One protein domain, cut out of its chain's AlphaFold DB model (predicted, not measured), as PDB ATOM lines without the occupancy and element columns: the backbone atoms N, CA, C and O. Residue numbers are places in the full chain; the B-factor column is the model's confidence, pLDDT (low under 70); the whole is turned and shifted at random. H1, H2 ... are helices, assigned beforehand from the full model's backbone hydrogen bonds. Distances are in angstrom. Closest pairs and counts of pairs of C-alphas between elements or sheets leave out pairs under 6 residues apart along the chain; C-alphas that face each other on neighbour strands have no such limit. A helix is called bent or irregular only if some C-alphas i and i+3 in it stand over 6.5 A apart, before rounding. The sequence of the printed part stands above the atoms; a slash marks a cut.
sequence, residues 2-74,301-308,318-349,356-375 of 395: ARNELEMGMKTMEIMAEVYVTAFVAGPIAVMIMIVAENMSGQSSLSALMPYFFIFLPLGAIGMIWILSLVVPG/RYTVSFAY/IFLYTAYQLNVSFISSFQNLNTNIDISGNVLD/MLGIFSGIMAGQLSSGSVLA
ATOM      1  N   ALA A   2      26.421 -23.856  13.010       57.25
ATOM      2  CA  ALA A   2      25.241 -22.979  13.138       57.25
ATOM      3  C   ALA A   2      23.870 -23.698  13.109       57.25
ATOM      4  O   ALA A   2      22.980 -23.365  13.883       57.25
ATOM      5  N   ARG A   3      23.703 -24.732  12.269       63.50
ATOM      6  CA  ARG A   3      22.466 -25.536  12.238       63.50
ATOM      7  C   ARG A   3      22.218 -26.303  13.545       63.50
ATOM      8  O   ARG A   3      21.107 -26.281  14.059       63.50
ATOM      9  N   ASN A   4      23.257 -26.919  14.110       69.81
ATOM     10  CA  ASN A   4      23.147 -27.658  15.371       69.81
ATOM     11  C   ASN A   4      22.880 -26.709  16.549       69.81
ATOM     12  O   ASN A   4      22.141 -27.063  17.459       69.81
ATOM     13  N   GLU A   5      23.448 -25.500  16.529       69.06
ATOM     14  CA  GLU A   5      23.169 -24.468  17.537       69.06
ATOM     15  C   GLU A   5      21.704 -24.014  17.500       69.06
ATOM     16  O   GLU A   5      21.083 -23.863  18.550       69.06
ATOM     17  N   LEU A   6      21.120 -23.868  16.306       66.56
ATOM     18  CA  LEU A   6      19.704 -23.531  16.149       66.56
ATOM     19  C   LEU A   6      18.777 -24.668  16.582       66.56
ATOM     20  O   LEU A   6      17.806 -24.413  17.289       66.56
ATOM     21  N   GLU A   7      19.075 -25.912  16.201       73.25
ATOM     22  CA  GLU A   7      18.301 -27.083  16.634       73.25
ATOM     23  C   GLU A   7      18.342 -27.249  18.162       73.25
ATOM     24  O   GLU A   7      17.301 -27.472  18.786       73.25
ATOM     25  N   MET A   8      19.510 -27.054  18.789       73.81
ATOM     26  CA  MET A   8      19.619 -27.033  20.250       73.81
ATOM     27  C   MET A   8      18.833 -25.871  20.864       73.81
ATOM     28  O   MET A   8      18.097 -26.093  21.822       73.81
ATOM     29  N   GLY A   9      18.921 -24.666  20.292       71.88
ATOM     30  CA  GLY A   9      18.161 -23.504  20.754       71.88
ATOM     31  C   GLY A   9      16.645 -23.725  20.701       71.88
ATOM     32  O   GLY A   9      15.944 -23.405  21.658       71.88
ATOM     33  N   MET A  10      16.136 -24.337  19.626       76.25
ATOM     34  CA  MET A  10      14.717 -24.696  19.498       76.25
ATOM     35  C   MET A  10      14.281 -25.715  20.547       76.25
ATOM     36  O   MET A  10      13.269 -25.507  21.214       76.25
ATOM     37  N   LYS A  11      15.077 -26.766  20.766       81.06
ATOM     38  CA  LYS A  11      14.792 -27.768  21.798       81.06
ATOM     39  C   LYS A  11      14.826 -27.177  23.209       81.06
ATOM     40  O   LYS A  11      14.033 -27.562  24.062       81.06
ATOM     41  N   THR A  12      15.720 -26.227  23.481       80.25
ATOM     42  CA  THR A  12      15.715 -25.537  24.774       80.25
ATOM     43  C   THR A  12      14.472 -24.666  24.939       80.25
ATOM     44  O   THR A  12      13.892 -24.664  26.019       80.25
ATOM     45  N   MET A  13      14.006 -23.980  23.887       79.31
ATOM     46  CA  MET A  13      12.740 -23.235  23.939       79.31
ATOM     47  C   MET A  13      11.543 -24.140  24.270       79.31
ATOM     48  O   MET A  13      10.702 -23.740  25.073       79.31
ATOM     49  N   GLU A  14      11.505 -25.359  23.724       82.56
ATOM     50  CA  GLU A  14      10.482 -26.370  24.031       82.56
ATOM     51  C   GLU A  14      10.424 -26.700  25.523       82.56
ATOM     52  O   GLU A  14       9.391 -26.524  26.169       82.56
ATOM     53  N   ILE A  15      11.568 -27.110  26.078       86.38
ATOM     54  CA  ILE A  15      11.686 -27.501  27.485       86.38
ATOM     55  C   ILE A  15      11.291 -26.327  28.385       86.38
ATOM     56  O   ILE A  15      10.579 -26.503  29.370       86.38
ATOM     57  N   MET A  16      11.712 -25.108  28.043       84.56
ATOM     58  CA  MET A  16      11.395 -23.923  28.840       84.56
ATOM     59  C   MET A  16       9.904 -23.583  28.809       84.56
ATOM     60  O   MET A  16       9.363 -23.182  29.839       84.56
ATOM     61  N   ALA A  17       9.232 -23.759  27.669       84.38
ATOM     62  CA  ALA A  17       7.788 -23.580  27.570       84.38
ATOM     63  C   ALA A  17       7.035 -24.626  28.413       84.38
ATOM     64  O   ALA A  17       6.128 -24.268  29.162       84.38
ATOM     65  N   GLU A  18       7.442 -25.894  28.356       88.12
ATOM     66  CA  GLU A  18       6.830 -26.979  29.136       88.12
ATOM     67  C   GLU A  18       7.019 -26.788  30.649       88.12
ATOM     68  O   GLU A  18       6.059 -26.870  31.426       88.12
ATOM     69  N   VAL A  19       8.243 -26.456  31.071       90.44
ATOM     70  CA  VAL A  19       8.559 -26.130  32.468       90.44
ATOM     71  C   VAL A  19       7.752 -24.920  32.924       90.44
ATOM     72  O   VAL A  19       7.211 -24.934  34.030       90.44
ATOM     73  N   TYR A  20       7.620 -23.892  32.078       88.56
ATOM     74  CA  TYR A  20       6.840 -22.707  32.415       88.56
ATOM     75  C   TYR A  20       5.373 -23.052  32.687       88.56
ATOM     76  O   TYR A  20       4.824 -22.681  33.721       88.56
ATOM     77  N   VAL A  21       4.744 -23.805  31.786       87.38
ATOM     78  CA  VAL A  21       3.339 -24.211  31.913       87.38
ATOM     79  C   VAL A  21       3.123 -25.064  33.159       87.38
ATOM     80  O   VAL A  21       2.196 -24.823  33.936       87.38
ATOM     81  N   THR A  22       4.009 -26.026  33.396       88.94
ATOM     82  CA  THR A  22       3.888 -26.945  34.531       88.94
ATOM     83  C   THR A  22       4.098 -26.223  35.864       88.94
ATOM     84  O   THR A  22       3.310 -26.389  36.791       88.94
ATOM     85  N   ALA A  23       5.120 -25.373  35.975       87.12
ATOM     86  CA  ALA A  23       5.445 -24.710  37.236       87.12
ATOM     87  C   ALA A  23       4.566 -23.478  37.512       87.12
ATOM     88  O   ALA A  23       4.065 -23.314  38.625       87.12
ATOM     89  N   PHE A  24       4.366 -22.613  36.514       85.25
ATOM     90  CA  PHE A  24       3.750 -21.293  36.699       85.25
ATOM     91  C   PHE A  24       2.274 -21.238  36.347       85.25
ATOM     92  O   PHE A  24       1.615 -20.294  36.763       85.25
ATOM     93  N   VAL A  25       1.732 -22.217  35.623       83.94
ATOM     94  CA  VAL A  25       0.285 -22.282  35.379       83.94
ATOM     95  C   VAL A  25      -0.352 -23.361  36.241       83.94
ATOM     96  O   VAL A  25      -1.232 -23.052  37.043       83.94
ATOM     97  N   ALA A  26       0.113 -24.611  36.149       87.81
ATOM     98  CA  ALA A  26      -0.489 -25.698  36.923       87.81
ATOM     99  C   ALA A  26      -0.280 -25.524  38.439       87.81
ATOM    100  O   ALA A  26      -1.197 -25.803  39.209       87.81
ATOM    101  N   GLY A  27       0.874 -24.991  38.862       87.12
ATOM    102  CA  GLY A  27       1.156 -24.664  40.264       87.12
ATOM    103  C   GLY A  27       0.111 -23.721  40.877       87.12
ATOM    104  O   GLY A  27      -0.585 -24.124  41.811       87.12
ATOM    105  N   PRO A  28      -0.070 -22.496  40.343       84.88
ATOM    106  CA  PRO A  28      -1.123 -21.594  40.798       84.88
ATOM    107  C   PRO A  28      -2.522 -22.195  40.734       84.88
ATOM    108  O   PRO A  28      -3.275 -22.026  41.682       84.88
ATOM    109  N   ILE A  29      -2.870 -22.941  39.679       88.75
ATOM    110  CA  ILE A  29      -4.181 -23.606  39.604       88.75
ATOM    111  C   ILE A  29      -4.384 -24.561  40.787       88.75
ATOM    112  O   ILE A  29      -5.413 -24.491  41.458       88.75
ATOM    113  N   ALA A  30      -3.411 -25.431  41.067       87.75
ATOM    114  CA  ALA A  30      -3.502 -26.399  42.159       87.75
ATOM    115  C   ALA A  30      -3.675 -25.707  43.517       87.75
ATOM    116  O   ALA A  30      -4.477 -26.135  44.344       87.75
ATOM    117  N   VAL A  31      -2.962 -24.603  43.719       83.56
ATOM    118  CA  VAL A  31      -3.032 -23.798  44.942       83.56
ATOM    119  C   VAL A  31      -4.382 -23.110  45.069       83.56
ATOM    120  O   VAL A  31      -4.979 -23.153  46.138       83.56
ATOM    121  N   MET A  32      -4.903 -22.544  43.979       81.19
ATOM    122  CA  MET A  32      -6.236 -21.945  43.965       81.19
ATOM    123  C   MET A  32      -7.312 -22.970  44.325       81.19
ATOM    124  O   MET A  32      -8.163 -22.693  45.164       81.19
ATOM    125  N   ILE A  33      -7.251 -24.172  43.743       84.69
ATOM    126  CA  ILE A  33      -8.175 -25.265  44.083       84.69
ATOM    127  C   ILE A  33      -8.059 -25.618  45.571       84.69
ATOM    128  O   ILE A  33      -9.076 -25.789  46.240       84.69
ATOM    129  N   MET A  34      -6.836 -25.698  46.099       83.75
ATOM    130  CA  MET A  34      -6.588 -26.035  47.499       83.75
ATOM    131  C   MET A  34      -7.144 -24.976  48.463       83.75
ATOM    132  O   MET A  34      -7.794 -25.334  49.439       83.75
ATOM    133  N   ILE A  35      -6.944 -23.688  48.170       79.69
ATOM    134  CA  ILE A  35      -7.456 -22.574  48.984       79.69
ATOM    135  C   ILE A  35      -8.983 -22.542  48.964       79.69
ATOM    136  O   ILE A  35      -9.609 -22.415  50.016       79.69
ATOM    137  N   VAL A  36      -9.592 -22.693  47.783       79.00
ATOM    138  CA  VAL A  36     -11.055 -22.766  47.660       79.00
ATOM    139  C   VAL A  36     -11.595 -23.939  48.472       79.00
ATOM    140  O   VAL A  36     -12.537 -23.764  49.241       79.00
ATOM    141  N   ALA A  37     -10.974 -25.115  48.368       79.81
ATOM    142  CA  ALA A  37     -11.380 -26.291  49.130       79.81
ATOM    143  C   ALA A  37     -11.244 -26.094  50.653       79.81
ATOM    144  O   ALA A  37     -12.127 -26.516  51.402       79.81
ATOM    145  N   GLU A  38     -10.177 -25.443  51.125       78.19
ATOM    146  CA  GLU A  38      -9.957 -25.220  52.558       78.19
ATOM    147  C   GLU A  38     -10.950 -24.212  53.151       78.19
ATOM    148  O   GLU A  38     -11.591 -24.519  54.161       78.19
ATOM    149  N   ASN A  39     -11.146 -23.067  52.484       74.62
ATOM    150  CA  ASN A  39     -12.100 -22.039  52.914       74.62
ATOM    151  C   ASN A  39     -13.513 -22.618  53.098       74.62
ATOM    152  O   ASN A  39     -14.273 -22.182  53.959       74.62
ATOM    153  N   MET A  40     -13.855 -23.646  52.323       71.94
ATOM    154  CA  MET A  40     -15.144 -24.336  52.398       71.94
ATOM    155  C   MET A  40     -15.219 -25.384  53.515       71.94
ATOM    156  O   MET A  40     -16.306 -25.664  54.012       71.94
ATOM    157  N   SER A  41     -14.080 -25.920  53.954       73.88
ATOM    158  CA  SER A  41     -13.959 -26.771  55.148       73.88
ATOM    159  C   SER A  41     -14.027 -25.960  56.458       73.88
ATOM    160  O   SER A  41     -13.984 -26.523  57.552       73.88
ATOM    161  N   GLY A  42     -14.126 -24.627  56.368       67.94
ATOM    162  CA  GLY A  42     -14.121 -23.721  57.521       67.94
ATOM    163  C   GLY A  42     -12.735 -23.531  58.143       67.94
ATOM    164  O   GLY A  42     -12.622 -23.000  59.248       67.94
ATOM    165  N   GLN A  43     -11.682 -23.967  57.448       67.94
ATOM    166  CA  GLN A  43     -10.289 -23.725  57.814       67.94
ATOM    167  C   GLN A  43      -9.739 -22.609  56.911       67.94
ATOM    168  O   GLN A  43     -10.175 -22.445  55.776       67.94
ATOM    169  N   SER A  44      -8.823 -21.788  57.422       66.38
ATOM    170  CA  SER A  44      -8.228 -20.664  56.668       66.38
ATOM    171  C   SER A  44      -6.703 -20.635  56.789       66.38
ATOM    172  O   SER A  44      -6.056 -19.599  56.637       66.38
ATOM    173  N   SER A  45      -6.105 -21.788  57.060       64.94
ATOM    174  CA  SER A  45      -4.681 -21.966  57.340       64.94
ATOM    175  C   SER A  45      -3.809 -21.619  56.127       64.94
ATOM    176  O   SER A  45      -2.722 -21.068  56.296       64.94
ATOM    177  N   LEU A  46      -4.284 -21.866  54.898       66.62
ATOM    178  CA  LEU A  46      -3.575 -21.543  53.653       66.62
ATOM    179  C   LEU A  46      -3.720 -20.082  53.225       66.62
ATOM    180  O   LEU A  46      -2.998 -19.651  52.324       66.62
ATOM    181  N   SER A  47      -4.561 -19.276  53.883       66.38
ATOM    182  CA  SER A  47      -4.603 -17.828  53.613       66.38
ATOM    183  C   SER A  47      -3.252 -17.162  53.930       66.38
ATOM    184  O   SER A  47      -2.816 -16.254  53.223       66.38
ATOM    185  N   ALA A  48      -2.505 -17.708  54.897       70.81
ATOM    186  CA  ALA A  48      -1.129 -17.314  55.198       70.81
ATOM    187  C   ALA A  48      -0.119 -17.678  54.088       70.81
ATOM    188  O   ALA A  48       0.971 -17.106  54.044       70.81
ATOM    189  N   LEU A  49      -0.457 -18.609  53.188       73.75
ATOM    190  CA  LEU A  49       0.407 -19.054  52.091       73.75
ATOM    191  C   LEU A  49       0.313 -18.125  50.861       73.75
ATOM    192  O   LEU A  49       1.236 -18.078  50.046       73.75
ATOM    193  N   MET A  50      -0.765 -17.344  50.737       75.69
ATOM    194  CA  MET A  50      -1.029 -16.476  49.580       75.69
ATOM    195  C   MET A  50       0.057 -15.429  49.288       75.69
ATOM    196  O   MET A  50       0.479 -15.323  48.133       75.69
ATOM    197  N   PRO A  51       0.595 -14.695  50.284       79.81
ATOM    198  CA  PRO A  51       1.690 -13.758  50.044       79.81
ATOM    199  C   PRO A  51       2.927 -14.427  49.432       79.81
ATOM    200  O   PRO A  51       3.601 -13.831  48.594       79.81
ATOM    201  N   TYR A  52       3.208 -15.684  49.797       81.50
ATOM    202  CA  TYR A  52       4.338 -16.424  49.238       81.50
ATOM    203  C   TYR A  52       4.136 -16.733  47.755       81.50
ATOM    204  O   TYR A  52       5.092 -16.624  46.994       81.50
ATOM    205  N   PHE A  53       2.913 -17.039  47.312       79.94
ATOM    206  CA  PHE A  53       2.619 -17.241  45.887       79.94
ATOM    207  C   PHE A  53       2.748 -15.965  45.070       79.94
ATOM    208  O   PHE A  53       3.338 -15.989  43.985       79.94
ATOM    209  N   PHE A  54       2.276 -14.847  45.617       83.25
ATOM    210  CA  PHE A  54       2.433 -13.541  44.987       83.25
ATOM    211  C   PHE A  54       3.892 -13.094  44.871       83.25
ATOM    212  O   PHE A  54       4.196 -12.268  44.018       83.25
ATOM    213  N   ILE A  55       4.807 -13.652  45.667       86.94
ATOM    214  CA  ILE A  55       6.253 -13.415  45.542       86.94
ATOM    215  C   ILE A  55       6.911 -14.467  44.634       86.94
ATOM    216  O   ILE A  55       7.748 -14.134  43.796       86.94
ATOM    217  N   PHE A  56       6.531 -15.736  44.774       86.81
ATOM    218  CA  PHE A  56       7.123 -16.854  44.043       86.81
ATOM    219  C   PHE A  56       6.861 -16.773  42.536       86.81
ATOM    220  O   PHE A  56       7.787 -16.952  41.745       86.81
ATOM    221  N   LEU A  57       5.626 -16.465  42.131       87.69
ATOM    222  CA  LEU A  57       5.232 -16.388  40.723       87.69
ATOM    223  C   LEU A  57       6.034 -15.328  39.944       87.69
ATOM    224  O   LEU A  57       6.653 -15.702  38.945       87.69
ATOM    225  N   PRO A  58       6.103 -14.047  40.369       89.69
ATOM    226  CA  PRO A  58       6.906 -13.054  39.663       89.69
ATOM    227  C   PRO A  58       8.397 -13.381  39.703       89.69
ATOM    228  O   PRO A  58       9.069 -13.244  38.686       89.69
ATOM    229  N   LEU A  59       8.928 -13.836  40.843       91.31
ATOM    230  CA  LEU A  59      10.358 -14.112  40.980       91.31
ATOM    231  C   LEU A  59      10.787 -15.268  40.073       91.31
ATOM    232  O   LEU A  59      11.764 -15.148  39.333       91.31
ATOM    233  N   GLY A  60      10.028 -16.361  40.078       89.81
ATOM    234  CA  GLY A  60      10.299 -17.490  39.202       89.81
ATOM    235  C   GLY A  60      10.092 -17.140  37.726       89.81
ATOM    236  O   GLY A  60      10.907 -17.539  36.895       89.81
ATOM    237  N   ALA A  61       9.077 -16.338  37.387       89.69
ATOM    238  CA  ALA A  61       8.866 -15.893  36.013       89.69
ATOM    239  C   ALA A  61      10.007 -14.993  35.520       89.69
ATOM    240  O   ALA A  61      10.504 -15.195  34.416       89.69
ATOM    241  N   ILE A  62      10.473 -14.045  36.340       91.12
ATOM    242  CA  ILE A  62      11.642 -13.206  36.033       91.12
ATOM    243  C   ILE A  62      12.887 -14.079  35.844       91.12
ATOM    244  O   ILE A  62      13.623 -13.879  34.879       91.12
ATOM    245  N   GLY A  63      13.096 -15.071  36.715       90.00
ATOM    246  CA  GLY A  63      14.185 -16.037  36.581       90.00
ATOM    247  C   GLY A  63      14.131 -16.796  35.253       90.00
ATOM    248  O   GLY A  63      15.128 -16.854  34.538       90.00
ATOM    249  N   MET A  64      12.960 -17.308  34.869       87.94
ATOM    250  CA  MET A  64      12.766 -18.003  33.591       87.94
ATOM    251  C   MET A  64      12.978 -17.087  32.384       87.94
ATOM    252  O   MET A  64      13.666 -17.476  31.442       87.94
ATOM    253  N   ILE A  65      12.446 -15.860  32.422       88.38
ATOM    254  CA  ILE A  65      12.658 -14.848  31.376       88.38
ATOM    255  C   ILE A  65      14.154 -14.545  31.230       88.38
ATOM    256  O   ILE A  65      14.657 -14.439  30.112       88.38
ATOM    257  N   TRP A  66      14.873 -14.427  32.348       88.38
ATOM    258  CA  TRP A  66      16.309 -14.173  32.351       88.38
ATOM    259  C   TRP A  66      17.097 -15.340  31.750       88.38
ATOM    260  O   TRP A  66      17.909 -15.118  30.852       88.38
ATOM    261  N   ILE A  67      16.811 -16.584  32.147       86.12
ATOM    262  CA  ILE A  67      17.460 -17.764  31.556       86.12
ATOM    263  C   ILE A  67      17.163 -17.834  30.053       86.12
ATOM    264  O   ILE A  67      18.069 -18.069  29.253       86.12
ATOM    265  N   LEU A  68      15.922 -17.568  29.641       83.31
ATOM    266  CA  LEU A  68      15.548 -17.576  28.230       83.31
ATOM    267  C   LEU A  68      16.304 -16.505  27.430       83.31
ATOM    268  O   LEU A  68      16.736 -16.781  26.315       83.31
ATOM    269  N   SER A  69      16.539 -15.326  28.014       82.12
ATOM    270  CA  SER A  69      17.319 -14.254  27.379       82.12
ATOM    271  C   SER A  69      18.798 -14.600  27.158       82.12
ATOM    272  O   SER A  69      19.438 -14.003  26.298       82.12
ATOM    273  N   LEU A  70      19.341 -15.569  27.905       81.44
ATOM    274  CA  LEU A  70      20.709 -16.065  27.717       81.44
ATOM    275  C   LEU A  70      20.804 -17.109  26.600       81.44
ATOM    276  O   LEU A  70      21.845 -17.224  25.958       81.44
ATOM    277  N   VAL A  71      19.737 -17.882  26.390       77.50
ATOM    278  CA  VAL A  71      19.720 -18.992  25.428       77.50
ATOM    279  C   VAL A  71      19.197 -18.556  24.060       77.50
ATOM    280  O   VAL A  71      19.689 -19.025  23.036       77.50
ATOM    281  N   VAL A  72      18.198 -17.672  24.025       71.19
ATOM    282  CA  VAL A  72      17.532 -17.253  22.789       71.19
ATOM    283  C   VAL A  72      18.122 -15.924  22.317       71.19
ATOM    284  O   VAL A  72      17.866 -14.892  22.940       71.19
ATOM    285  N   PRO A  73      18.883 -15.899  21.207       68.00
ATOM    286  CA  PRO A  73      19.349 -14.645  20.636       68.00
ATOM    287  C   PRO A  73      18.152 -13.827  20.135       68.00
ATOM    288  O   PRO A  73      17.354 -14.298  19.322       68.00
ATOM    289  N   GLY A  74      18.028 -12.595  20.629       64.06
ATOM    290  CA  GLY A  74      16.932 -11.697  20.274       64.06
ATOM    291  C   GLY A  74      16.955 -11.222  18.823       64.06
ATOM    292  O   GLY A  74      18.017 -11.026  18.226       64.06
ATOM    293  N   ARG A 301      12.030 -20.968  12.477       83.00
ATOM    294  CA  ARG A 301      11.956 -20.478  13.862       83.00
ATOM    295  C   ARG A 301      10.573 -19.931  14.194       83.00
ATOM    296  O   ARG A 301      10.010 -20.313  15.210       83.00
ATOM    297  N   TYR A 302      10.005 -19.074  13.343       84.19
ATOM    298  CA  TYR A 302       8.667 -18.516  13.568       84.19
ATOM    299  C   TYR A 302       7.595 -19.605  13.704       84.19
ATOM    300  O   TYR A 302       6.734 -19.517  14.575       84.19
ATOM    301  N   THR A 303       7.663 -20.645  12.869       86.31
ATOM    302  CA  THR A 303       6.694 -21.751  12.877       86.31
ATOM    303  C   THR A 303       6.789 -22.569  14.166       86.31
ATOM    304  O   THR A 303       5.767 -22.854  14.788       86.31
ATOM    305  N   VAL A 304       8.011 -22.890  14.601       83.94
ATOM    306  CA  VAL A 304       8.263 -23.602  15.864       83.94
ATOM    307  C   VAL A 304       7.832 -22.750  17.060       83.94
ATOM    308  O   VAL A 304       7.049 -23.194  17.897       83.94
ATOM    309  N   SER A 305       8.254 -21.486  17.104       85.69
ATOM    310  CA  SER A 305       7.883 -20.549  18.164       85.69
ATOM    311  C   SER A 305       6.372 -20.310  18.260       85.69
ATOM    312  O   SER A 305       5.846 -20.157  19.361       85.69
ATOM    313  N   PHE A 306       5.652 -20.289  17.133       88.88
ATOM    314  CA  PHE A 306       4.197 -20.121  17.114       88.88
ATOM    315  C   PHE A 306       3.476 -21.229  17.890       88.88
ATOM    316  O   PHE A 306       2.550 -20.935  18.648       88.88
ATOM    317  N   ALA A 307       3.924 -22.482  17.760       88.00
ATOM    318  CA  ALA A 307       3.358 -23.595  18.516       88.00
ATOM    319  C   ALA A 307       3.503 -23.376  20.034       88.00
ATOM    320  O   ALA A 307       2.538 -23.554  20.774       88.00
ATOM    321  N   TYR A 308       4.658 -22.896  20.502       85.56
ATOM    322  CA  TYR A 308       4.881 -22.634  21.931       85.56
ATOM    323  C   TYR A 308       4.059 -21.462  22.471       85.56
ATOM    324  O   TYR A 308       3.548 -21.535  23.590       85.56
ATOM    325  N   ILE A 318      -6.887 -22.223  30.283       94.06
ATOM    326  CA  ILE A 318      -7.216 -23.249  31.286       94.06
ATOM    327  C   ILE A 318      -7.273 -22.639  32.691       94.06
ATOM    328  O   ILE A 318      -8.178 -22.972  33.459       94.06
ATOM    329  N   PHE A 319      -6.359 -21.725  33.027       92.50
ATOM    330  CA  PHE A 319      -6.413 -20.996  34.296       92.50
ATOM    331  C   PHE A 319      -7.713 -20.187  34.419       92.50
ATOM    332  O   PHE A 319      -8.427 -20.326  35.411       92.50
ATOM    333  N   LEU A 320      -8.061 -19.399  33.393       93.50
ATOM    334  CA  LEU A 320      -9.302 -18.616  33.362       93.50
ATOM    335  C   LEU A 320     -10.548 -19.507  33.455       93.50
ATOM    336  O   LEU A 320     -11.459 -19.226  34.231       93.50
ATOM    337  N   TYR A 321     -10.572 -20.612  32.710       93.38
ATOM    338  CA  TYR A 321     -11.656 -21.588  32.763       93.38
ATOM    339  C   TYR A 321     -11.801 -22.210  34.157       93.38
ATOM    340  O   TYR A 321     -12.908 -22.334  34.677       93.38
ATOM    341  N   THR A 322     -10.684 -22.550  34.801       91.44
ATOM    342  CA  THR A 322     -10.703 -23.085  36.167       91.44
ATOM    343  C   THR A 322     -11.217 -22.042  37.157       91.44
ATOM    344  O   THR A 322     -12.037 -22.367  38.013       91.44
ATOM    345  N   ALA A 323     -10.813 -20.776  37.010       89.81
ATOM    346  CA  ALA A 323     -11.326 -19.683  37.830       89.81
ATOM    347  C   ALA A 323     -12.839 -19.487  37.668       89.81
ATOM    348  O   ALA A 323     -13.548 -19.315  38.658       89.81
ATOM    349  N   TYR A 324     -13.347 -19.578  36.440       91.81
ATOM    350  CA  TYR A 324     -14.781 -19.556  36.171       91.81
ATOM    351  C   TYR A 324     -15.508 -20.722  36.858       91.81
ATOM    352  O   TYR A 324     -16.464 -20.512  37.606       91.81
ATOM    353  N   GLN A 325     -15.026 -21.952  36.659       90.19
ATOM    354  CA  GLN A 325     -15.672 -23.157  37.179       90.19
ATOM    355  C   GLN A 325     -15.722 -23.186  38.712       90.19
ATOM    356  O   GLN A 325     -16.742 -23.577  39.288       90.19
ATOM    357  N   LEU A 326     -14.641 -22.747  39.370       86.50
ATOM    358  CA  LEU A 326     -14.556 -22.674  40.830       86.50
ATOM    359  C   LEU A 326     -15.510 -21.636  41.433       86.50
ATOM    360  O   LEU A 326     -15.959 -21.830  42.556       86.50
ATOM    361  N   ASN A 327     -15.857 -20.569  40.711       84.38
ATOM    362  CA  ASN A 327     -16.750 -19.535  41.237       84.38
ATOM    363  C   ASN A 327     -18.217 -19.717  40.831       84.38
ATOM    364  O   ASN A 327     -19.101 -19.309  41.572       84.38
ATOM    365  N   VAL A 328     -18.514 -20.338  39.688       85.00
ATOM    366  CA  VAL A 328     -19.907 -20.506  39.237       85.00
ATOM    367  C   VAL A 328     -20.448 -21.873  39.643       85.00
ATOM    368  O   VAL A 328     -21.307 -21.984  40.519       85.00
ATOM    369  N   SER A 329     -19.940 -22.941  39.026       84.19
ATOM    370  CA  SER A 329     -20.488 -24.287  39.224       84.19
ATOM    371  C   SER A 329     -20.185 -24.852  40.607       84.19
ATOM    372  O   SER A 329     -21.039 -25.510  41.208       84.19
ATOM    373  N   PHE A 330     -18.976 -24.606  41.117       79.19
ATOM    374  CA  PHE A 330     -18.587 -25.118  42.426       79.19
ATOM    375  C   PHE A 330     -19.387 -24.427  43.539       79.19
ATOM    376  O   PHE A 330     -19.998 -25.112  44.348       79.19
ATOM    377  N   ILE A 331     -19.511 -23.094  43.522       76.19
ATOM    378  CA  ILE A 331     -20.290 -22.348  44.530       76.19
ATOM    379  C   ILE A 331     -21.772 -22.738  44.511       76.19
ATOM    380  O   ILE A 331     -22.344 -23.014  45.565       76.19
ATOM    381  N   SER A 332     -22.384 -22.829  43.327       79.44
ATOM    382  CA  SER A 332     -23.789 -23.240  43.172       79.44
ATOM    383  C   SER A 332     -24.077 -24.600  43.830       79.44
ATOM    384  O   SER A 332     -25.111 -24.783  44.471       79.44
ATOM    385  N   SER A 333     -23.124 -25.536  43.765       81.44
ATOM    386  CA  SER A 333     -23.260 -26.863  44.383       81.44
ATOM    387  C   SER A 333     -23.329 -26.809  45.917       81.44
ATOM    388  O   SER A 333     -24.024 -27.624  46.523       81.44
ATOM    389  N   PHE A 334     -22.659 -25.837  46.547       73.38
ATOM    390  CA  PHE A 334     -22.585 -25.697  48.007       73.38
ATOM    391  C   PHE A 334     -23.581 -24.696  48.594       73.38
ATOM    392  O   PHE A 334     -23.920 -24.814  49.768       73.38
ATOM    393  N   GLN A 335     -24.128 -23.771  47.797       71.06
ATOM    394  CA  GLN A 335     -25.254 -22.929  48.228       71.06
ATOM    395  C   GLN A 335     -26.451 -23.774  48.693       71.06
ATOM    396  O   GLN A 335     -27.132 -23.414  49.649       71.06
ATOM    397  N   ASN A 336     -26.642 -24.955  48.097       72.75
ATOM    398  CA  ASN A 336     -27.668 -25.919  48.508       72.75
ATOM    399  C   ASN A 336     -27.435 -26.526  49.908       72.75
ATOM    400  O   ASN A 336     -28.337 -27.154  50.456       72.75
ATOM    401  N   LEU A 337     -26.241 -26.358  50.486       75.31
ATOM    402  CA  LEU A 337     -25.848 -26.909  51.787       75.31
ATOM    403  C   LEU A 337     -25.936 -25.880  52.933       75.31
ATOM    404  O   LEU A 337     -25.602 -26.222  54.065       75.31
ATOM    405  N   ASN A 338     -26.408 -24.649  52.672       67.31
ATOM    406  CA  ASN A 338     -26.578 -23.566  53.661       67.31
ATOM    407  C   ASN A 338     -25.322 -23.256  54.506       67.31
ATOM    408  O   ASN A 338     -25.424 -22.843  55.664       67.31
ATOM    409  N   THR A 339     -24.126 -23.443  53.950       67.56
ATOM    410  CA  THR A 339     -22.872 -23.067  54.608       67.56
ATOM    411  C   THR A 339     -22.555 -21.592  54.351       67.56
ATOM    412  O   THR A 339     -22.696 -21.087  53.237       67.56
ATOM    413  N   ASN A 340     -22.138 -20.871  55.394       62.22
ATOM    414  CA  ASN A 340     -21.771 -19.457  55.305       62.22
ATOM    415  C   ASN A 340     -20.324 -19.351  54.791       62.22
ATOM    416  O   ASN A 340     -19.379 -19.327  55.576       62.22
ATOM    417  N   ILE A 341     -20.158 -19.415  53.468       65.50
ATOM    418  CA  ILE A 341     -18.853 -19.354  52.797       65.50
ATOM    419  C   ILE A 341     -18.568 -17.893  52.432       65.50
ATOM    420  O   ILE A 341     -19.348 -17.278  51.704       65.50
ATOM    421  N   ASP A 342     -17.445 -17.339  52.898       66.44
ATOM    422  CA  ASP A 342     -16.960 -16.041  52.418       66.44
ATOM    423  C   ASP A 342     -16.286 -16.205  51.047       66.44
ATOM    424  O   ASP A 342     -15.229 -16.820  50.906       66.44
ATOM    425  N   ILE A 343     -16.943 -15.679  50.016       64.31
ATOM    426  CA  ILE A 343     -16.577 -15.859  48.603       64.31
ATOM    427  C   ILE A 343     -15.829 -14.633  48.058       64.31
ATOM    428  O   ILE A 343     -15.086 -14.723  47.079       64.31
ATOM    429  N   SER A 344     -16.003 -13.468  48.687       64.69
ATOM    430  CA  SER A 344     -15.617 -12.180  48.094       64.69
ATOM    431  C   SER A 344     -14.100 -12.011  48.001       64.69
ATOM    432  O   SER A 344     -13.601 -11.470  47.011       64.69
ATOM    433  N   GLY A 345     -13.368 -12.504  49.005       72.44
ATOM    434  CA  GLY A 345     -11.903 -12.496  49.015       72.44
ATOM    435  C   GLY A 345     -11.299 -13.423  47.959       72.44
ATOM    436  O   GLY A 345     -10.348 -13.044  47.282       72.44
ATOM    437  N   ASN A 346     -11.910 -14.592  47.739       78.62
ATOM    438  CA  ASN A 346     -11.393 -15.587  46.805       78.62
ATOM    439  C   ASN A 346     -11.386 -15.072  45.360       78.62
ATOM    440  O   ASN A 346     -10.355 -15.150  44.699       78.62
ATOM    441  N   VAL A 347     -12.497 -14.493  44.880       84.19
ATOM    442  CA  VAL A 347     -12.595 -13.962  43.502       84.19
ATOM    443  C   VAL A 347     -11.535 -12.890  43.244       84.19
ATOM    444  O   VAL A 347     -10.868 -12.911  42.208       84.19
ATOM    445  N   LEU A 348     -11.356 -11.972  44.200       86.00
ATOM    446  CA  LEU A 348     -10.379 -10.888  44.104       86.00
ATOM    447  C   LEU A 348      -8.947 -11.427  44.015       86.00
ATOM    448  O   LEU A 348      -8.149 -10.958  43.203       86.00
ATOM    449  N   ASP A 349      -8.635 -12.439  44.816       85.69
ATOM    450  CA  ASP A 349      -7.332 -13.083  44.808       85.69
ATOM    451  C   ASP A 349      -7.067 -13.853  43.507       85.69
ATOM    452  O   ASP A 349      -5.967 -13.757  42.953       85.69
ATOM    453  N   MET A 356      -1.164 -11.035  37.346       92.19
ATOM    454  CA  MET A 356       0.244 -11.425  37.420       92.19
ATOM    455  C   MET A 356       0.591 -12.479  36.372       92.19
ATOM    456  O   MET A 356       1.523 -12.286  35.589       92.19
ATOM    457  N   LEU A 357      -0.184 -13.561  36.301       92.31
ATOM    458  CA  LEU A 357       0.042 -14.629  35.337       92.31
ATOM    459  C   LEU A 357      -0.033 -14.109  33.899       92.31
ATOM    460  O   LEU A 357       0.820 -14.466  33.094       92.31
ATOM    461  N   GLY A 358      -0.988 -13.233  33.579       93.88
ATOM    462  CA  GLY A 358      -1.144 -12.623  32.259       93.88
ATOM    463  C   GLY A 358       0.038 -11.732  31.867       93.88
ATOM    464  O   GLY A 358       0.530 -11.822  30.742       93.88
ATOM    465  N   ILE A 359       0.563 -10.925  32.794       94.19
ATOM    466  CA  ILE A 359       1.747 -10.090  32.537       94.19
ATOM    467  C   ILE A 359       2.971 -10.966  32.256       94.19
ATOM    468  O   ILE A 359       3.636 -10.804  31.230       94.19
ATOM    469  N   PHE A 360       3.265 -11.928  33.129       93.06
ATOM    470  CA  PHE A 360       4.463 -12.752  32.980       93.06
ATOM    471  C   PHE A 360       4.358 -13.748  31.819       93.06
ATOM    472  O   PHE A 360       5.323 -13.902  31.069       93.06
ATOM    473  N   SER A 361       3.188 -14.355  31.609       92.25
ATOM    474  CA  SER A 361       2.944 -15.274  30.487       92.25
ATOM    475  C   SER A 361       3.018 -14.540  29.154       92.25
ATOM    476  O   SER A 361       3.567 -15.065  28.189       92.25
ATOM    477  N   GLY A 362       2.510 -13.304  29.090       93.44
ATOM    478  CA  GLY A 362       2.584 -12.488  27.882       93.44
ATOM    479  C   GLY A 362       4.024 -12.117  27.519       93.44
ATOM    480  O   GLY A 362       4.431 -12.256  26.363       93.44
ATOM    481  N   ILE A 363       4.831 -11.717  28.510       93.19
ATOM    482  CA  ILE A 363       6.264 -11.448  28.305       93.19
ATOM    483  C   ILE A 363       6.999 -12.716  27.852       93.19
ATOM    484  O   ILE A 363       7.759 -12.664  26.883       93.19
ATOM    485  N   MET A 364       6.738 -13.853  28.504       91.06
ATOM    486  CA  MET A 364       7.311 -15.152  28.135       91.06
ATOM    487  C   MET A 364       6.962 -15.555  26.699       91.06
ATOM    488  O   MET A 364       7.850 -15.947  25.944       91.06
ATOM    489  N   ALA A 365       5.704 -15.386  26.282       91.00
ATOM    490  CA  ALA A 365       5.283 -15.641  24.905       91.00
ATOM    491  C   ALA A 365       6.061 -14.774  23.896       91.00
ATOM    492  O   ALA A 365       6.514 -15.266  22.863       91.00
ATOM    493  N   GLY A 366       6.293 -13.497  24.219       89.50
ATOM    494  CA  GLY A 366       7.115 -12.600  23.402       89.50
ATOM    495  C   GLY A 366       8.557 -13.064  23.248       89.50
ATOM    496  O   GLY A 366       9.069 -13.131  22.124       89.50
ATOM    497  N   GLN A 367       9.174 -13.428  24.371       88.75
ATOM    498  CA  GLN A 367      10.547 -13.916  24.422       88.75
ATOM    499  C   GLN A 367      10.725 -15.230  23.653       88.75
ATOM    500  O   GLN A 367      11.654 -15.343  22.861       88.75
ATOM    501  N   LEU A 368       9.797 -16.183  23.777       86.88
ATOM    502  CA  LEU A 368       9.824 -17.425  22.991       86.88
ATOM    503  C   LEU A 368       9.577 -17.187  21.492       86.88
ATOM    504  O   LEU A 368      10.047 -17.956  20.654       86.88
ATOM    505  N   SER A 369       8.850 -16.122  21.133       83.19
ATOM    506  CA  SER A 369       8.527 -15.810  19.734       83.19
ATOM    507  C   SER A 369       9.653 -15.142  18.952       83.19
ATOM    508  O   SER A 369       9.843 -15.410  17.768       83.19
ATOM    509  N   SER A 370      10.358 -14.214  19.592       78.94
ATOM    510  CA  SER A 370      11.253 -13.273  18.907       78.94
ATOM    511  C   SER A 370      12.501 -12.926  19.715       78.94
ATOM    512  O   SER A 370      13.276 -12.069  19.296       78.94
ATOM    513  N   GLY A 371      12.693 -13.556  20.881       81.06
ATOM    514  CA  GLY A 371      13.788 -13.254  21.806       81.06
ATOM    515  C   GLY A 371      13.787 -11.801  22.289       81.06
ATOM    516  O   GLY A 371      14.841 -11.230  22.555       81.06
ATOM    517  N   SER A 372      12.609 -11.169  22.335       83.88
ATOM    518  CA  SER A 372      12.439  -9.792  22.792       83.88
ATOM    519  C   SER A 372      11.246  -9.670  23.735       83.88
ATOM    520  O   SER A 372      10.129 -10.078  23.410       83.88
ATOM    521  N   VAL A 373      11.464  -9.027  24.890       86.81
ATOM    522  CA  VAL A 373      10.396  -8.649  25.839       86.81
ATOM    523  C   VAL A 373       9.358  -7.751  25.165       86.81
ATOM    524  O   VAL A 373       8.165  -7.885  25.423       86.81
ATOM    525  N   LEU A 374       9.800  -6.860  24.271       86.31
ATOM    526  CA  LEU A 374       8.938  -5.864  23.627       86.31
ATOM    527  C   LEU A 374       7.856  -6.516  22.767       86.31
ATOM    528  O   LEU A 374       6.720  -6.046  22.730       86.31
ATOM    529  N   ALA A 375       8.180  -7.644  22.133       86.69
ATOM    530  CA  ALA A 375       7.206  -8.431  21.391       86.69
ATOM    531  C   ALA A 375       6.159  -9.093  22.298       86.69
ATOM    532  O   ALA A 375       5.081  -9.439  21.823       86.69
TER     533      ALA A 375
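This is residues 2 to 74, 301 to 308, 318 to 349 and 356 to 375 of the 395 residues of the protein "Type II secretion system F family protein" of Methanolinea sp (UniProt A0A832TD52). This is a long rod of nearly aligned helices: H1 runs along most of it and folds back into H2 as a hairpin, and H7 beside both makes a three-helix bundle, with H3 and H4 packed on H1. H5 and H6 lie toward the end of the rod where H1 turns into H2. The 133 printed residues have seven named helices, H1 to H7 in chain order, and no named strand; the class is all helix. The whole is loose, with a radius of gyration of the C-alphas of 18.7 A and spans of 66 by 26 by 22 A.

Find C-alpha 2 at (25.241, -22.979, 13.138); from there H1, residues 2 to 40, runs 56.3 A to C-alpha 40 at (-15.144, -24.336, 52.398). H2, residues 45 to 71, spans 40.3 A, with a kink of 35 degrees near residue 52; it is only just irregular, C-alphas 48 and 51 being 6.9 A apart. Next come H3, residues 301 to 308, H4, 318 to 327, H5, 329 to 335, and H6, 344 to 349. H7, residues 356 to 370, spans 21.6 A and ends at C-alpha 370, (11.253, -13.273, 18.907).

Start at the hub, H1: it touches H2 at a shallow tilt of 7 degrees, opposite ways, closest at the C-alphas of Ile 35 and Leu 46, 6.2 A. With residues 57 to 69 alone, H2 touches H7, the same way, closest at the C-alphas of Ala 61 and Phe 360, 6.2 A. H1 touches H7 with residues 13 to 25 alone, closest at the C-alphas of Met 13 and Leu 368, 6.6 A. H3 touches H7, closest at the C-alphas of Ser 305 and Ser 369, 5.0 A, and also H1. H4 touches H1, closest at the C-alphas of Ile 29 and Phe 319, 6.3 A. H5 is near H1, and H6 is close to H1 but not clearly touching, the C-alphas of Val 36 and Asn 346 being 7.2 A apart. Every O i to N i+4 pair is within hydrogen-bond range in H4 and H7, against 32 of 35 in H1, 18 of 23 in H2, 2 of 4 in H3, 2 of 3 in H5 and 1 of 2 in H6.

The C-alphas of Ala 2 and Asn 338 are the two farthest apart, 65.8 A. Residues 75 to 300, 309 to 317 and 350 to 355 are not printed; the C-alphas across these cuts are 12.0 A, 15.3 A and 10.7 A apart. Of the links printed whole, H1 to H2 and H4 to H5 are tight and H5 to H6 is short. The mean pLDDT of the printed part is 81.6, and residues 2 to 6, 42 to 47, 73 to 74 and 338 to 344 are under 70.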